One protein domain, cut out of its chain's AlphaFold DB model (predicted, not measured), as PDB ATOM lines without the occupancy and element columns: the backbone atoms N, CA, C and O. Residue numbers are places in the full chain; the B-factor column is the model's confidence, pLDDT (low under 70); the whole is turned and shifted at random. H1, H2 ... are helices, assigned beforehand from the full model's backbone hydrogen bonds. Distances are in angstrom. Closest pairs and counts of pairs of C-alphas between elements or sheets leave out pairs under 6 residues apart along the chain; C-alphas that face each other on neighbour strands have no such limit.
ATOM      1  N   GLY A  18      31.181  34.609 -38.882       93.81
ATOM      2  CA  GLY A  18      30.958  33.521 -39.838       93.81
ATOM      3  C   GLY A  18      29.970  33.892 -40.947       93.81
ATOM      4  O   GLY A  18      30.196  33.559 -42.111       93.81
ATOM      5  N   GLN A  19      28.908  34.633 -40.620       91.81
ATOM      6  CA  GLN A  19      27.954  35.125 -41.619       91.81
ATOM      7  C   GLN A  19      28.594  36.148 -42.562       91.81
ATOM      8  O   GLN A  19      28.387  36.065 -43.772       91.81
ATOM      9  N   ILE A  20      29.421  37.062 -42.039       93.31
ATOM     10  CA  ILE A  20      30.209  37.979 -42.875       93.31
ATOM     11  C   ILE A  20      31.097  37.185 -43.833       93.31
ATOM     12  O   ILE A  20      31.085  37.465 -45.029       93.31
ATOM     13  N   ALA A  21      31.813  36.170 -43.338       95.31
ATOM     14  CA  ALA A  21      32.677  35.357 -44.190       95.31
ATOM     15  C   ALA A  21      31.905  34.701 -45.340       95.31
ATOM     16  O   ALA A  21      32.336  34.765 -46.489       95.31
ATOM     17  N   GLN A  22      30.725  34.147 -45.055       94.38
ATOM     18  CA  GLN A  22      29.866  33.574 -46.086       94.38
ATOM     19  C   GLN A  22      29.397  34.610 -47.114       94.38
ATOM     20  O   GLN A  22      29.402  34.320 -48.310       94.38
ATOM     21  N   ILE A  23      28.956  35.792 -46.671       93.69
ATOM     22  CA  ILE A  23      28.475  36.843 -47.577       93.69
ATOM     23  C   ILE A  23      29.607  37.308 -48.487       93.69
ATOM     24  O   ILE A  23      29.424  37.350 -49.698       93.69
ATOM     25  N   VAL A  24      30.769  37.611 -47.912       96.12
ATOM     26  CA  VAL A  24      31.910  38.188 -48.628       96.12
ATOM     27  C   VAL A  24      32.512  37.186 -49.607       96.12
ATOM     28  O   VAL A  24      32.691  37.523 -50.773       96.12
ATOM     29  N   ALA A  25      32.735  35.937 -49.180       96.75
ATOM     30  CA  ALA A  25      33.254  34.896 -50.066       96.75
ATOM     31  C   ALA A  25      32.346  34.688 -51.286       96.75
ATOM     32  O   ALA A  25      32.833  34.579 -52.405       96.75
ATOM     33  N   LYS A  26      31.022  34.677 -51.077       95.56
ATOM     34  CA  LYS A  26      30.047  34.517 -52.163       95.56
ATOM     35  C   LYS A  26      29.920  35.755 -53.042       95.56
ATOM     36  O   LYS A  26      29.735  35.608 -54.242       95.56
ATOM     37  N   ALA A  27      29.958  36.950 -52.457       95.88
ATOM     38  CA  ALA A  27      29.766  38.199 -53.191       95.88
ATOM     39  C   ALA A  27      30.881  38.443 -54.214       95.88
ATOM     40  O   ALA A  27      30.606  38.955 -55.293       95.88
ATOM     41  N   PHE A  28      32.107  38.043 -53.878       96.69
ATOM     42  CA  PHE A  28      33.295  38.246 -54.707       96.69
ATOM     43  C   PHE A  28      33.808  36.964 -55.382       96.69
ATOM     44  O   PHE A  28      34.900  36.978 -55.940       96.69
ATOM     45  N   ASP A  29      33.048  35.862 -55.292       96.56
ATOM     46  CA  ASP A  29      33.427  34.519 -55.764       96.56
ATOM     47  C   ASP A  29      34.869  34.112 -55.387       96.56
ATOM     48  O   ASP A  29      35.621  33.543 -56.182       96.56
ATOM     49  N   LEU A  30      35.264  34.427 -54.150       97.62
ATOM     50  CA  LEU A  30      36.644  34.270 -53.699       97.62
ATOM     51  C   LEU A  30      37.064  32.802 -53.699       97.62
ATOM     52  O   LEU A  30      36.365  31.929 -53.168       97.62
ATOM     53  N   LYS A  31      38.258  32.543 -54.224       97.12
ATOM     54  CA  LYS A  31      38.906  31.228 -54.166       97.12
ATOM     55  C   LYS A  31      39.835  31.138 -52.962       97.12
ATOM     56  O   LYS A  31      40.218  32.155 -52.383       97.12
ATOM     57  N   MET A  32      40.171  29.911 -52.559       97.06
ATOM     58  CA  MET A  32      41.127  29.670 -51.472       97.06
ATOM     59  C   MET A  32      42.464  30.346 -51.781       97.06
ATOM     60  O   MET A  32      42.997  30.191 -52.876       97.06
ATOM     61  N   GLY A  33      42.983  31.086 -50.804       95.38
ATOM     62  CA  GLY A  33      44.314  31.671 -50.863       95.38
ATOM     63  C   GLY A  33      45.389  30.687 -50.398       95.38
ATOM     64  O   GLY A  33      45.165  29.480 -50.292       95.38
ATOM     65  N   LYS A  34      46.575  31.222 -50.102       92.50
ATOM     66  CA  LYS A  34      47.783  30.432 -49.803       92.50
ATOM     67  C   LYS A  34      48.121  30.372 -48.308       92.50
ATOM     68  O   LYS A  34      48.951  29.560 -47.909       92.50
ATOM     69  N   LEU A  35      47.506  31.219 -47.477       93.25
ATOM     70  CA  LEU A  35      47.799  31.266 -46.044       93.25
ATOM     71  C   LEU A  35      47.127  30.107 -45.287       93.25
ATOM     72  O   LEU A  35      46.022  29.683 -45.646       93.25
ATOM     73  N   PRO A  36      47.749  29.607 -44.205       92.62
ATOM     74  CA  PRO A  36      47.135  28.600 -43.350       92.62
ATOM     75  C   PRO A  36      45.860  29.144 -42.693       92.62
ATOM     76  O   PRO A  36      45.839  30.240 -42.140       92.62
ATOM     77  N   ALA A  37      44.793  28.344 -42.725       94.00
ATOM     78  CA  ALA A  37      43.458  28.749 -42.279       94.00
ATOM     79  C   ALA A  37      42.770  27.670 -41.422       94.00
ATOM     80  O   ALA A  37      41.589  27.367 -41.591       94.00
ATOM     81  N   ASN A  38      43.520  27.041 -40.519       92.94
ATOM     82  CA  ASN A  38      42.996  25.986 -39.655       92.94
ATOM     83  C   ASN A  38      42.588  26.569 -38.298       92.94
ATOM     84  O   ASN A  38      43.437  27.080 -37.572       92.94
ATOM     85  N   PHE A  39      41.304  26.457 -37.948       96.75
ATOM     86  CA  PHE A  39      40.789  26.851 -36.634       96.75
ATOM     87  C   PHE A  39      40.037  25.691 -35.984       96.75
ATOM     88  O   PHE A  39      39.367  24.912 -36.665       96.75
ATOM     89  N   LYS A  40      40.161  25.580 -34.659       96.56
ATOM     90  CA  LYS A  40      39.615  24.463 -33.867       96.56
ATOM     91  C   LYS A  40      38.089  24.507 -33.732       96.56
ATOM     92  O   LYS A  40      37.475  23.491 -33.436       96.56
ATOM     93  N   ASP A  41      37.490  25.675 -33.933       96.62
ATOM     94  CA  ASP A  41      36.075  25.975 -33.698       96.62
ATOM     95  C   ASP A  41      35.284  26.214 -34.997       96.62
ATOM     96  O   ASP A  41      34.220  26.839 -34.979       96.62
ATOM     97  N   LEU A  42      35.797  25.746 -36.142       94.12
ATOM     98  CA  LEU A  42      35.058  25.857 -37.396       94.12
ATOM     99  C   LEU A  42      33.861  24.901 -37.422       94.12
ATOM    100  O   LEU A  42      34.016  23.717 -37.121       94.12
ATOM    101  N   PRO A  43      32.680  25.376 -37.854       88.81
ATOM    102  CA  PRO A  43      31.557  24.492 -38.121       88.81
ATOM    103  C   PRO A  43      31.873  23.572 -39.307       88.81
ATOM    104  O   PRO A  43      32.605  23.945 -40.227       88.81
ATOM    105  N   ALA A  44      31.280  22.379 -39.304       86.38
ATOM    106  CA  ALA A  44      31.369  21.455 -40.428       86.38
ATOM    107  C   ALA A  44      30.693  22.021 -41.695       86.38
ATOM    108  O   ALA A  44      29.812  22.883 -41.628       86.38
ATOM    109  N   GLY A  45      31.094  21.503 -42.857       86.25
ATOM    110  CA  GLY A  45      30.518  21.868 -44.153       86.25
ATOM    111  C   GLY A  45      30.899  23.270 -44.642       86.25
ATOM    112  O   GLY A  45      31.953  23.815 -44.305       86.25
ATOM    113  N   ASP A  46      30.024  23.861 -45.458       86.12
ATOM    114  CA  ASP A  46      30.314  25.085 -46.217       86.12
ATOM    115  C   ASP A  46      30.621  26.303 -45.340       86.12
ATOM    116  O   ASP A  46      31.424  27.157 -45.717       86.12
ATOM    117  N   ALA A  47      30.011  26.393 -44.156       84.75
ATOM    118  CA  ALA A  47      30.219  27.518 -43.247       84.75
ATOM    119  C   ALA A  47      31.691  27.635 -42.808       84.75
ATOM    120  O   ALA A  47      32.239  28.739 -42.790       84.75
ATOM    121  N   GLY A  48      32.346  26.505 -42.519       94.25
ATOM    122  CA  GLY A  48      33.777  26.468 -42.221       94.25
ATOM    123  C   GLY A  48      34.623  26.841 -43.439       94.25
ATOM    124  O   GLY A  48      35.597  27.580 -43.306       94.25
ATOM    125  N   ASN A  49      34.222  26.407 -44.637       95.56
ATOM    126  CA  ASN A  49      34.955  26.683 -45.874       95.56
ATOM    127  C   ASN A  49      34.997  28.179 -46.216       95.56
ATOM    128  O   ASN A  49      36.057  28.675 -46.586       95.56
ATOM    129  N   TYR A  50      33.908  28.931 -46.026       96.75
ATOM    130  CA  TYR A  50      33.931  30.381 -46.274       96.75
ATOM    131  C   TYR A  50      34.886  31.127 -45.338       96.75
ATOM    132  O   TYR A  50      35.567  32.060 -45.758       96.75
ATOM    133  N   ILE A  51      34.985  30.687 -44.082       97.38
ATOM    134  CA  ILE A  51      35.955  31.242 -43.131       97.38
ATOM    135  C   ILE A  51      37.379  30.934 -43.600       97.38
ATOM    136  O   ILE A  51      38.229  31.826 -43.599       97.38
ATOM    137  N   LYS A  52      37.629  29.700 -44.054       97.44
ATOM    138  CA  LYS A  52      38.930  29.304 -44.607       97.44
ATOM    139  C   LYS A  52      39.309  30.115 -45.841       97.44
ATOM    140  O   LYS A  52      40.459  30.530 -45.944       97.44
ATOM    141  N   ILE A  53      38.360  30.392 -46.735       97.94
ATOM    142  CA  ILE A  53      38.585  31.230 -47.919       97.94
ATOM    143  C   ILE A  53      39.053  32.622 -47.494       97.94
ATOM    144  O   ILE A  53      40.106  33.067 -47.937       97.94
ATOM    145  N   LEU A  54      38.340  33.297 -46.590       97.62
ATOM    146  CA  LEU A  54      38.758  34.638 -46.169       97.62
ATOM    147  C   LEU A  54      40.098  34.621 -45.424       97.62
ATOM    148  O   LEU A  54      40.949  35.473 -45.676       97.62
ATOM    149  N   ALA A  55      40.302  33.664 -44.519       97.06
ATOM    150  CA  ALA A  55      41.527  33.584 -43.728       97.06
ATOM    151  C   ALA A  55      42.756  33.248 -44.585       97.06
ATOM    152  O   ALA A  55      43.803  33.872 -44.430       97.06
ATOM    153  N   SER A  56      42.618  32.326 -45.542       97.25
ATOM    154  CA  SER A  56      43.708  31.943 -46.452       97.25
ATOM    155  C   SER A  56      44.119  33.060 -47.418       97.25
ATOM    156  O   SER A  56      45.242  33.049 -47.921       97.25
ATOM    157  N   ASN A  57      43.241  34.041 -47.646       97.00
ATOM    158  CA  ASN A  57      43.536  35.268 -48.393       97.00
ATOM    159  C   ASN A  57      43.975  36.441 -47.496       97.00
ATOM    160  O   ASN A  57      44.136  37.556 -47.979       97.00
ATOM    161  N   GLY A  58      44.123  36.231 -46.184       95.06
ATOM    162  CA  GLY A  58      44.536  37.286 -45.254       95.06
ATOM    163  C   GLY A  58      43.476  38.365 -45.005       95.06
ATOM    164  O   GLY A  58      43.801  39.419 -44.463       95.06
ATOM    165  N   ILE A  59      42.212  38.120 -45.374       95.94
ATOM    166  CA  ILE A  59      41.093  39.062 -45.182       95.94
ATOM    167  C   ILE A  59      40.670  39.110 -43.709       95.94
ATOM    168  O   ILE A  59      40.280  40.150 -43.182       95.94
ATOM    169  N   VAL A  60      40.728  37.963 -43.033       94.94
ATOM    170  CA  VAL A  60      40.403  37.827 -41.610       94.94
ATOM    171  C   VAL A  60      41.484  37.029 -40.903       94.94
ATOM    172  O   VAL A  60      42.101  36.144 -41.487       94.94
ATOM    173  N   LYS A  61      41.671  37.306 -39.612       92.88
ATOM    174  CA  LYS A  61      42.578  36.559 -38.738       92.88
ATOM    175  C   LYS A  61      41.789  35.910 -37.596       92.88
ATOM    176  O   LYS A  61      40.748  36.429 -37.168       92.88
ATOM    177  N   GLY A  62      42.268  34.753 -37.147       93.19
ATOM    178  CA  GLY A  62      41.811  34.125 -35.909       93.19
ATOM    179  C   GLY A  62      42.543  34.679 -34.690       93.19
ATOM    180  O   GLY A  62      43.282  35.658 -34.773       93.19
ATOM    181  N   TYR A  63      42.322  34.031 -33.558       94.62
ATOM    182  CA  TYR A  63      42.931  34.355 -32.277       94.62
ATOM    183  C   TYR A  63      44.137  33.446 -32.011       94.62
ATOM    184  O   TYR A  63      44.266  32.365 -32.589       94.62
ATOM    185  N   SER A  64      45.020  33.874 -31.107       95.00
ATOM    186  CA  SER A  64      46.245  33.146 -30.744       95.00
ATOM    187  C   SER A  64      45.993  31.772 -30.108       95.00
ATOM    188  O   SER A  64      46.870  30.916 -30.130       95.00
ATOM    189  N   ASP A  65      44.787  31.529 -29.590       96.19
ATOM    190  CA  ASP A  65      44.344  30.233 -29.050       96.19
ATOM    191  C   ASP A  65      44.013  29.185 -30.144       96.19
ATOM    192  O   ASP A  65      43.768  28.003 -29.851       96.19
ATOM    193  N   GLY A  66      44.045  29.593 -31.419       95.75
ATOM    194  CA  GLY A  66      43.702  28.765 -32.574       95.75
ATOM    195  C   GLY A  66      42.205  28.736 -32.896       95.75
ATOM    196  O   GLY A  66      41.756  27.820 -33.590       95.75
ATOM    197  N   THR A  67      41.426  29.697 -32.390       97.25
ATOM    198  CA  THR A  67      39.991  29.857 -32.686       97.25
ATOM    199  C   THR A  67      39.722  30.985 -33.686       97.25
ATOM    200  O   THR A  67      40.524  31.905 -33.847       97.25
ATOM    201  N   PHE A  68      38.572  30.946 -34.358       96.38
ATOM    202  CA  PHE A  68      38.070  32.025 -35.214       96.38
ATOM    203  C   PHE A  68      36.917  32.814 -34.574       96.38
ATOM    204  O   PHE A  68      36.734  34.004 -34.864       96.38
ATOM    205  N   ARG A  69      36.150  32.155 -33.701       95.94
ATOM    206  CA  ARG A  69      34.942  32.628 -33.013       95.94
ATOM    207  C   ARG A  69      33.842  33.037 -33.999       95.94
ATOM    208  O   ARG A  69      33.467  34.209 -34.054       95.94
ATOM    209  N   PRO A  70      33.294  32.093 -34.793       94.69
ATOM    210  CA  PRO A  70      32.361  32.397 -35.881       94.69
ATOM    211  C   PRO A  70      31.053  33.041 -35.411       94.69
ATOM    212  O   PRO A  70      30.464  33.803 -36.170       94.69
ATOM    213  N   GLN A  71      30.623  32.774 -34.173       93.81
ATOM    214  CA  GLN A  71      29.427  33.374 -33.565       93.81
ATOM    215  C   GLN A  71      29.680  34.761 -32.953       93.81
ATOM    216  O   GLN A  71      28.751  35.402 -32.471       93.81
ATOM    217  N   GLY A  72      30.928  35.243 -32.969       90.94
ATOM    218  CA  GLY A  72      31.272  36.570 -32.470       90.94
ATOM    219  C   GLY A  72      30.587  37.670 -33.280       90.94
ATOM    220  O   GLY A  72      30.530  37.604 -34.511       90.94
ATOM    221  N   VAL A  73      30.083  38.688 -32.585       88.62
ATOM    222  CA  VAL A  73      29.480  39.874 -33.205       88.62
ATOM    223  C   VAL A  73      30.575  40.757 -33.805       88.62
ATOM    224  O   VAL A  73      31.652  40.898 -33.231       88.62
ATOM    225  N   THR A  74      30.299  41.344 -34.970       85.19
ATOM    226  CA  THR A  74      31.226  42.236 -35.688       85.19
ATOM    227  C   THR A  74      30.659  43.651 -35.771       85.19
ATOM    228  O   THR A  74      29.445  43.833 -35.873       85.19
ATOM    229  N   THR A  75      31.522  44.668 -35.739       86.81
ATOM    230  CA  THR A  75      31.105  46.070 -35.913       86.81
ATOM    231  C   THR A  75      30.985  46.448 -37.392       86.81
ATOM    232  O   THR A  75      31.605  45.837 -38.262       86.81
ATOM    233  N   ARG A  76      30.239  47.518 -37.699       84.69
ATOM    234  CA  ARG A  76      30.159  48.057 -39.071       84.69
ATOM    235  C   ARG A  76      31.539  48.425 -39.628       84.69
ATOM    236  O   ARG A  76      31.812  48.141 -40.785       84.69
ATOM    237  N   ALA A  77      32.415  48.995 -38.798       84.31
ATOM    238  CA  ALA A  77      33.779  49.342 -39.197       84.31
ATOM    239  C   ALA A  77      34.600  48.099 -39.580       84.31
ATOM    240  O   ALA A  77      35.250  48.082 -40.621       84.31
ATOM    241  N   GLN A  78      34.512  47.030 -38.784       87.12
ATOM    242  CA  GLN A  78      35.174  45.761 -39.091       87.12
ATOM    243  C   GLN A  78      34.625  45.127 -40.375       87.12
ATOM    244  O   GLN A  78      35.398  44.602 -41.174       87.12
ATOM    245  N   PHE A  79      33.314  45.209 -40.607       89.88
ATOM    246  CA  PHE A  79      32.714  44.736 -41.853       89.88
ATOM    247  C   PHE A  79      33.214  45.523 -43.073       89.88
ATOM    248  O   PHE A  79      33.620  44.911 -44.057       89.88
ATOM    249  N   CYS A  80      33.257  46.858 -42.997       89.62
ATOM    250  CA  CYS A  80      33.795  47.689 -44.076       89.62
ATOM    251  C   CYS A  80      35.262  47.357 -44.371       89.62
ATOM    252  O   CYS A  80      35.616  47.194 -45.534       89.62
ATOM    253  N   LYS A  81      36.094  47.171 -43.337       90.69
ATOM    254  CA  LYS A  81      37.485  46.719 -43.503       90.69
ATOM    255  C   LYS A  81      37.561  45.398 -44.279       90.69
ATOM    256  O   LYS A  81      38.314  45.299 -45.243       90.69
ATOM    257  N   ILE A  82      36.759  44.404 -43.888       93.88
ATOM    258  CA  ILE A  82      36.709  43.098 -44.564       93.88
ATOM    259  C   ILE A  82      36.319  43.256 -46.039       93.88
ATOM    260  O   ILE A  82      36.929  42.616 -46.892       93.88
ATOM    261  N   LEU A  83      35.337  44.110 -46.351       94.50
ATOM    262  CA  LEU A  83      34.922  44.374 -47.731       94.50
ATOM    263  C   LEU A  83      36.042  44.997 -48.565       94.50
ATOM    264  O   LEU A  83      36.301  44.517 -49.664       94.50
ATOM    265  N   THR A  84      36.724  46.017 -48.042       94.19
ATOM    266  CA  THR A  84      37.816  46.695 -48.755       94.19
ATOM    267  C   THR A  84      38.928  45.712 -49.123       94.19
ATOM    268  O   THR A  84      39.361  45.669 -50.272       94.19
ATOM    269  N   ILE A  85      39.341  44.860 -48.178       95.75
ATOM    270  CA  ILE A  85      40.377  43.852 -48.442       95.75
ATOM    271  C   ILE A  85      39.862  42.795 -49.429       95.75
ATOM    272  O   ILE A  85      40.574  42.427 -50.359       95.75
ATOM    273  N   ALA A  86      38.614  42.336 -49.287       97.19
ATOM    274  CA  ALA A  86      38.026  41.349 -50.193       97.19
ATOM    275  C   ALA A  86      37.920  41.843 -51.645       97.19
ATOM    276  O   ALA A  86      38.142  41.056 -52.564       97.19
ATOM    277  N   MET A  87      37.631  43.131 -51.858       96.81
ATOM    278  CA  MET A  87      37.637  43.741 -53.192       96.81
ATOM    279  C   MET A  87      39.027  43.672 -53.831       96.81
ATOM    280  O   MET A  87      39.145  43.248 -54.979       96.81
ATOM    281  N   ALA A  88      40.077  44.030 -53.082       97.06
ATOM    282  CA  ALA A  88      41.454  43.950 -53.569       97.06
ATOM    283  C   ALA A  88      41.862  42.499 -53.884       97.06
ATOM    284  O   ALA A  88      42.390  42.229 -54.961       97.06
ATOM    285  N   VAL A  89      41.542  41.550 -52.994       97.69
ATOM    286  CA  VAL A  89      41.790  40.112 -53.212       97.69
ATOM    287  C   VAL A  89      41.088  39.612 -54.478       97.69
ATOM    288  O   VAL A  89      41.706  38.932 -55.291       97.69
ATOM    289  N   SER A  90      39.813  39.956 -54.668       98.12
ATOM    290  CA  SER A  90      39.030  39.538 -55.839       98.12
ATOM    291  C   SER A  90      39.623  40.065 -57.149       98.12
ATOM    292  O   SER A  90      39.728  39.325 -58.130       98.12
ATOM    293  N   ALA A  91      40.077  41.322 -57.158       97.69
ATOM    294  CA  ALA A  91      40.728  41.912 -58.322       97.69
ATOM    295  C   ALA A  91      42.067  41.229 -58.645       97.69
ATOM    296  O   ALA A  91      42.324  40.926 -59.809       97.69
ATOM    297  N   VAL A  92      42.877  40.906 -57.628       97.62
ATOM    298  CA  VAL A  92      44.120  40.137 -57.816       97.62
ATOM    299  C   VAL A  92      43.826  38.738 -58.356       97.62
ATOM    300  O   VAL A  92      44.430  38.345 -59.346       97.62
ATOM    301  N   GLN A  93      42.852  38.014 -57.794       97.31
ATOM    302  CA  GLN A  93      42.463  36.689 -58.304       97.31
ATOM    303  C   GLN A  93      41.946  36.750 -59.748       97.31
ATOM    304  O   GLN A  93      42.181  35.831 -60.530       97.31
ATOM    305  N   THR A  94      41.275  37.839 -60.129       96.00
ATOM    306  CA  THR A  94      40.851  38.063 -61.517       96.00
ATOM    307  C   THR A  94      42.052  38.278 -62.437       96.00
ATOM    308  O   THR A  94      42.094  37.705 -63.523       96.00
ATOM    309  N   ALA A  95      43.050  39.059 -62.014       95.75
ATOM    310  CA  ALA A  95      44.288  39.233 -62.773       95.75
ATOM    311  C   ALA A  95      45.072  37.911 -62.897       95.75
ATOM    312  O   ALA A  95      45.500  37.558 -63.995       95.75
ATOM    313  N   GLU A  96      45.188  37.145 -61.806       94.69
ATOM    314  CA  GLU A  96      45.807  35.812 -61.802       94.69
ATOM    315  C   GLU A  96      45.058  34.838 -62.722       94.69
ATOM    316  O   GLU A  96      45.678  34.047 -63.422       94.69
ATOM    317  N   PHE A  97      43.726  34.898 -62.774       93.19
ATOM    318  CA  PHE A  97      42.949  34.089 -63.710       93.19
ATOM    319  C   PHE A  97      43.187  34.524 -65.160       93.19
ATOM    320  O   PHE A  97      43.479  33.685 -66.012       93.19
ATOM    321  N   ASN A  98      43.129  35.828 -65.442       92.75
ATOM    322  CA  ASN A  98      43.329  36.375 -66.785       92.75
ATOM    323  C   ASN A  98      44.716  36.052 -67.358       92.75
ATOM    324  O   ASN A  98      44.823  35.856 -68.569       92.75
ATOM    325  N   SER A  99      45.756  35.940 -66.522       91.00
ATOM    326  CA  SER A  99      47.099  35.556 -66.982       91.00
ATOM    327  C   SER A  99      47.158  34.125 -67.534       91.00
ATOM    328  O   SER A  99      48.007  33.824 -68.370       91.00
ATOM    329  N   THR A 100      46.214  33.258 -67.146       89.00
ATOM    330  CA  THR A 100      46.116  31.878 -67.655       89.00
ATOM    331  C   THR A 100      45.365  31.770 -68.986       89.00
ATOM    332  O   THR A 100      45.538  30.792 -69.712       89.00
ATOM    333  N   ILE A 101      44.561  32.773 -69.359       84.06
ATOM    334  CA  ILE A 101      43.700  32.756 -70.559       84.06
ATOM    335  C   ILE A 101      44.395  33.465 -71.731       84.06
ATOM    336  O   ILE A 101      43.803  34.300 -72.411       84.06
ATOM    337  N   GLN A 102      45.656  33.116 -72.003       61.31
ATOM    338  CA  GLN A 102      46.564  33.758 -72.978       61.31
ATOM    339  C   GLN A 102      46.086  33.763 -74.461       61.31
ATOM    340  O   GLN A 102      46.871  34.011 -75.369       61.31
ATOM    341  N   ALA A 103      44.812  33.494 -74.763       54.84
ATOM    342  CA  ALA A 103      44.367  33.045 -76.082       54.84
ATOM    343  C   ALA A 103      43.334  33.926 -76.816       54.84
ATOM    344  O   ALA A 103      42.866  33.514 -77.873       54.84
ATOM    345  N   SER A 104      42.940  35.112 -76.334       59.72
ATOM    346  CA  SER A 104      41.794  35.830 -76.944       59.72
ATOM    347  C   SER A 104      42.125  37.030 -77.847       59.72
ATOM    348  O   SER A 104      41.206  37.681 -78.340       59.72
ATOM    349  N   GLY A 105      43.403  37.338 -78.106       66.44
ATOM    350  CA  GLY A 105      43.799  38.459 -78.982       66.44
ATOM    351  C   GLY A 105      43.366  39.852 -78.485       66.44
ATOM    352  O   GLY A 105      43.596  40.848 -79.164       66.44
ATOM    353  N   ARG A 106      42.750  39.927 -77.298       77.88
ATOM    354  CA  ARG A 106      42.414  41.145 -76.560       77.88
ATOM    355  C   ARG A 106      43.229  41.161 -75.276       77.88
ATOM    356  O   ARG A 106      43.252  40.167 -74.552       77.88
ATOM    357  N   ASP A 107      43.862  42.291 -74.987       87.06
ATOM    358  CA  ASP A 107      44.543  42.493 -73.715       87.06
ATOM    359  C   ASP A 107      43.515  42.692 -72.592       87.06
ATOM    360  O   ASP A 107      42.907  43.752 -72.448       87.06
ATOM    361  N   ILE A 108      43.292  41.629 -71.824       89.94
ATOM    362  CA  ILE A 108      42.441  41.617 -70.627       89.94
ATOM    363  C   ILE A 108      43.263  41.616 -69.331       89.94
ATOM    364  O   ILE A 108      42.696  41.764 -68.246       89.94
ATOM    365  N   LEU A 109      44.583  41.422 -69.425       92.56
ATOM    366  CA  LEU A 109      45.457  41.279 -68.265       92.56
ATOM    367  C   LEU A 109      45.913  42.647 -67.760       92.56
ATOM    368  O   LEU A 109      45.742  42.934 -66.578       92.56
ATOM    369  N   THR A 110      46.398  43.524 -68.639       93.44
ATOM    370  CA  THR A 110      46.839  44.875 -68.257       93.44
ATOM    371  C   THR A 110      45.758  45.679 -67.522       93.44
ATOM    372  O   THR A 110      46.050  46.200 -66.441       93.44
ATOM    373  N   PRO A 111      44.499  45.769 -68.007       94.38
ATOM    374  CA  PRO A 111      43.457  46.479 -67.266       94.38
ATOM    375  C   PRO A 111      43.105  45.799 -65.934       94.38
ATOM    376  O   PRO A 111      42.794  46.497 -64.967       94.38
ATOM    377  N   ALA A 112      43.184  44.465 -65.846       94.88
ATOM    378  CA  ALA A 112      42.953  43.744 -64.594       94.88
ATOM    379  C   ALA A 112      44.057  44.025 -63.565       94.88
ATOM    380  O   ALA A 112      43.756  44.268 -62.397       94.88
ATOM    381  N   ILE A 113      45.319  44.081 -64.008       96.06
ATOM    382  CA  ILE A 113      46.455  44.453 -63.161       96.06
ATOM    383  C   ILE A 113      46.295  45.887 -62.648       96.06
ATOM    384  O   ILE A 113      46.452  46.132 -61.453       96.06
ATOM    385  N   ALA A 114      45.928  46.830 -63.521       96.75
ATOM    386  CA  ALA A 114      45.718  48.225 -63.136       96.75
ATOM    387  C   ALA A 114      44.580  48.380 -62.111       96.75
ATOM    388  O   ALA A 114      44.741  49.077 -61.109       96.75
ATOM    389  N   ALA A 115      43.450  47.696 -62.318       96.44
ATOM    390  CA  ALA A 115      42.330  47.718 -61.378       96.44
ATOM    391  C   ALA A 115      42.707  47.125 -60.009       96.44
ATOM    392  O   ALA A 115      42.346  47.686 -58.972       96.44
ATOM    393  N   ALA A 116      43.462  46.021 -59.997       97.31
ATOM    394  CA  ALA A 116      43.965  45.420 -58.768       97.31
ATOM    395  C   ALA A 116      44.936  46.357 -58.032       97.31
ATOM    396  O   ALA A 116      44.786  46.543 -56.825       97.31
ATOM    397  N   GLN A 117      45.862  47.004 -58.751       97.75
ATOM    398  CA  GLN A 117      46.818  47.950 -58.164       97.75
ATOM    399  C   GLN A 117      46.100  49.101 -57.454       97.75
ATOM    400  O   GLN A 117      46.396  49.376 -56.294       97.75
ATOM    401  N   VAL A 118      45.099  49.706 -58.105       97.38
ATOM    402  CA  VAL A 118      44.306  50.792 -57.506       97.38
ATOM    403  C   VAL A 118      43.708  50.359 -56.172       97.38
ATOM    404  O   VAL A 118      43.778  51.115 -55.209       97.38
ATOM    405  N   LEU A 119      43.148  49.148 -56.088       96.56
ATOM    406  CA  LEU A 119      42.538  48.644 -54.855       96.56
ATOM    407  C   LEU A 119      43.568  48.321 -53.766       96.56
ATOM    408  O   LEU A 119      43.296  48.576 -52.593       96.56
ATOM    409  N   ILE A 120      44.740  47.797 -54.136       95.81
ATOM    410  CA  ILE A 120      45.852  47.550 -53.205       95.81
ATOM    411  C   ILE A 120      46.354  48.872 -52.610       95.81
ATOM    412  O   ILE A 120      46.604  48.944 -51.403       95.81
ATOM    413  N   ASP A 121      46.450  49.929 -53.415       94.56
ATOM    414  CA  ASP A 121      46.961  51.229 -52.975       94.56
ATOM    415  C   ASP A 121      46.081  51.856 -51.884       94.56
ATOM    416  O   ASP A 121      46.613  52.438 -50.933       94.56
ATOM    417  N   VAL A 122      44.756  51.653 -51.953       91.00
ATOM    418  CA  VAL A 122      43.798  52.135 -50.937       91.00
ATOM    419  C   VAL A 122      43.808  51.309 -49.647       91.00
ATOM    420  O   VAL A 122      43.193  51.721 -48.660       91.00
ATOM    421  N   LEU A 123      44.469  50.144 -49.619       90.19
ATOM    422  CA  LEU A 123      44.536  49.344 -48.398       90.19
ATOM    423  C   LEU A 123      45.386  50.048 -47.329       90.19
ATOM    424  O   LEU A 123      46.468  50.562 -47.643       90.19
ATOM    425  N   PRO A 124      44.939  50.031 -46.058       80.50
ATOM    426  CA  PRO A 124      45.678  50.622 -44.952       80.50
ATOM    427  C   PRO A 124      47.045  49.950 -44.784       80.50
ATOM    428  O   PRO A 124      47.156  48.724 -44.756       80.50
ATOM    429  N   SER A 125      48.093  50.762 -44.654       80.38
ATOM    430  CA  SER A 125      49.471  50.280 -44.489       80.38
ATOM    431  C   SER A 125      49.830  49.944 -43.034       80.38
ATOM    432  O   SER A 125      50.922  49.451 -42.778       80.38
ATOM    433  N   ASP A 126      48.939  50.209 -42.077       80.69
ATOM    434  CA  ASP A 126      49.158  50.054 -40.635       80.69
ATOM    435  C   ASP A 126      48.474  48.808 -40.043       80.69
ATOM    436  O   ASP A 126      49.069  48.125 -39.213       80.69
ATOM    437  N   GLN A 127      47.249  48.472 -40.469       67.44
ATOM    438  CA  GLN A 127      46.471  47.380 -39.854       67.44
ATOM    439  C   GLN A 127      46.447  46.056 -40.629       67.44
ATOM    440  O   GLN A 127      46.048  45.045 -40.049       67.44
ATOM    441  N   ASP A 128      46.881  46.025 -41.893       82.12
ATOM    442  CA  ASP A 128      46.855  44.824 -42.750       82.12
ATOM    443  C   ASP A 128      48.040  44.780 -43.728       82.12
ATOM    444  O   ASP A 128      47.929  44.284 -44.852       82.12
ATOM    445  N   LEU A 129      49.194  45.297 -43.293       89.81
ATOM    446  CA  LEU A 129      50.389  45.429 -44.127       89.81
ATOM    447  C   LEU A 129      50.818  44.102 -44.767       89.81
ATOM    448  O   LEU A 129      51.115  44.069 -45.953       89.81
ATOM    449  N   GLU A 130      50.795  43.001 -44.011       90.56
ATOM    450  CA  GLU A 130      51.131  41.668 -44.535       90.56
ATOM    451  C   GLU A 130      50.235  41.269 -45.711       90.56
ATOM    452  O   GLU A 130      50.724  40.769 -46.722       90.56
ATOM    453  N   THR A 131      48.929  41.523 -45.604       91.81
ATOM    454  CA  THR A 131      47.973  41.217 -46.671       91.81
ATOM    455  C   THR A 131      48.222  42.112 -47.879       91.81
ATOM    456  O   THR A 131      48.280  41.613 -49.000       91.81
ATOM    457  N   LYS A 132      48.448  43.415 -47.665       94.62
ATOM    458  CA  LYS A 132      48.777  44.364 -48.738       94.62
ATOM    459  C   LYS A 132      50.044  43.950 -49.490       94.62
ATOM    460  O   LYS A 132      50.028  43.884 -50.714       94.62
ATOM    461  N   LEU A 133      51.115  43.621 -48.766       94.75
ATOM    462  CA  LEU A 133      52.382  43.176 -49.349       94.75
ATOM    463  C   LEU A 133      52.233  41.843 -50.088       94.75
ATOM    464  O   LEU A 133      52.781  41.690 -51.174       94.75
ATOM    465  N   GLY A 134      51.466  40.900 -49.534       94.88
ATOM    466  CA  GLY A 134      51.178  39.627 -50.195       94.88
ATOM    467  C   GLY A 134      50.430  39.810 -51.516       94.88
ATOM    468  O   GLY A 134      50.796  39.199 -52.517       94.88
ATOM    469  N   LEU A 135      49.426  40.692 -51.540       96.12
ATOM    470  CA  LEU A 135      48.693  41.034 -52.760       96.12
ATOM    471  C   LEU A 135      49.578  41.750 -53.781       96.12
ATOM    472  O   LEU A 135      49.520  41.410 -54.960       96.12
ATOM    473  N   GLN A 136      50.427  42.680 -53.333       96.94
ATOM    474  CA  GLN A 136      51.377  43.364 -54.207       96.94
ATOM    475  C   GLN A 136      52.353  42.370 -54.846       96.94
ATOM    476  O   GLN A 136      52.524  42.382 -56.060       96.94
ATOM    477  N   ALA A 137      52.920  41.452 -54.059       96.75
ATOM    478  CA  ALA A 137      53.816  40.417 -54.566       96.75
ATOM    479  C   ALA A 137      53.125  39.487 -55.582       96.75
ATOM    480  O   ALA A 137      53.715  39.157 -56.609       96.75
ATOM    481  N   SER A 138      51.872  39.089 -55.320       95.81
ATOM    482  CA  SER A 138      51.065  38.317 -56.277       95.81
ATOM    483  C   SER A 138      50.844  39.087 -57.580       95.81
ATOM    484  O   SER A 138      50.945  38.502 -58.653       95.81
ATOM    485  N   LEU A 139      50.572  40.392 -57.498       95.94
ATOM    486  CA  LEU A 139      50.328  41.238 -58.663       95.94
ATOM    487  C   LEU A 139      51.601  41.486 -59.487       95.94
ATOM    488  O   LEU A 139      51.552  41.464 -60.714       95.94
ATOM    489  N   ASP A 140      52.737  41.702 -58.824       96.62
ATOM    490  CA  ASP A 140      54.028  41.930 -59.479       96.62
ATOM    491  C   ASP A 140      54.538  40.688 -60.217       96.62
ATOM    492  O   ASP A 140      55.194  40.822 -61.242       96.62
ATOM    493  N   ALA A 141      54.175  39.485 -59.760       95.25
ATOM    494  CA  ALA A 141      54.496  38.233 -60.445       95.25
ATOM    495  C   ALA A 141      53.742  38.032 -61.778       95.25
ATOM    496  O   ALA A 141      54.034  37.076 -62.495       95.25
ATOM    497  N   LEU A 142      52.760  38.886 -62.095       91.88
ATOM    498  CA  LEU A 142      51.986  38.839 -63.343       91.88
ATOM    499  C   LEU A 142      52.509  39.794 -64.429       91.88
ATOM    500  O   LEU A 142      51.974  39.777 -65.538       91.88
TER     501      LEU A 142
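This is residues 18 to 142 of the 143 residues of the protein "S-layer homology domain-containing protein" of Clostridiaceae bacterium (UniProt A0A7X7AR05). The long helix H3 links two parts: H4 and H5 run beside it as a three-helix, up-and-down bundle whose centres make a triangle, and toward the start of H3 the short helix H1 packs on it and crosses H2. Two long stretches with no named element, residues 28 to 45 and 57 to 75, join H1 to H2 and H2 to H3. The printed part has 125 residues, with five named helices in the order H1, H2, H3, H4, H5 and no named strand; its class is all helix. It is compact, with a radius of gyration of the C-alphas of 15.0 A, and spans 48 by 32 by 23 A.

H3, residues 76 to 100, is the longest helix, 36.5 A from C-alpha 76 at (30.159, 48.057, -39.071) to C-alpha 100 at (46.116, 31.878, -67.655). H4 is residues 109 to 121, 18.3 A long, and H5 is residues 129 to 140, 16.2 A long, ending with C-alpha 140 at (54.028, 41.930, -59.479). H1 is residues 18 to 27, 14.2 A long, and begins with C-alpha 18 at (30.958, 33.521, -39.838). H2 is residues 46 to 56, 15.0 A long.

H3 is the hub, touching three other helices. H3 and H4, a helical hairpin, touch at a shallow tilt of 23 degrees, opposite ways; their closest C-alphas, of Ala 91 and Ala 116, are 4.8 A apart. H4 and H5 form a second helical hairpin, at a shallow tilt of 16 degrees, opposite ways; the closest C-alphas, of Ile 120 and Lys 132, are 6.2 A apart. H5 touches H3 with residues 135 to 139 alone, against residues 88 to 96 of H3 alone, at a shallow tilt of 19 degrees, the same way; the closest C-alphas, of Val 92 and Leu 139, are 6.4 A apart. H3 touches H1 with residues 79 to 86 alone, at a steep tilt of 39 degrees, the same way; the closest C-alphas, of Val 24 and Leu 83, are 6.9 A apart. H1 and H2 touch and stand about perpendicular, at 77 degrees, with the C-alphas of Gln 22 and Tyr 50 closest at 5.2 A. H2 and H3 are close but not clearly touching, with the C-alphas of Leu 54 and Ala 86 closest at 7.9 A. H1 and H2 are each apart from H4 and H5. Every O i to N i+4 pair is within hydrogen-bond range in H1, H4 and H5; in H2 it is 6 of 7 and in H3 20 of 21.

The two C-alphas farthest apart, of Asp 65 and Gly 105, are 50.6 A apart. The printed part has no cut. The links from H1 to H2 and from H2 to H3 are long, with 18 and 19 residues. The mean pLDDT of the printed part is 92.1, and residues 102 to 105 and residue 127 are under 70.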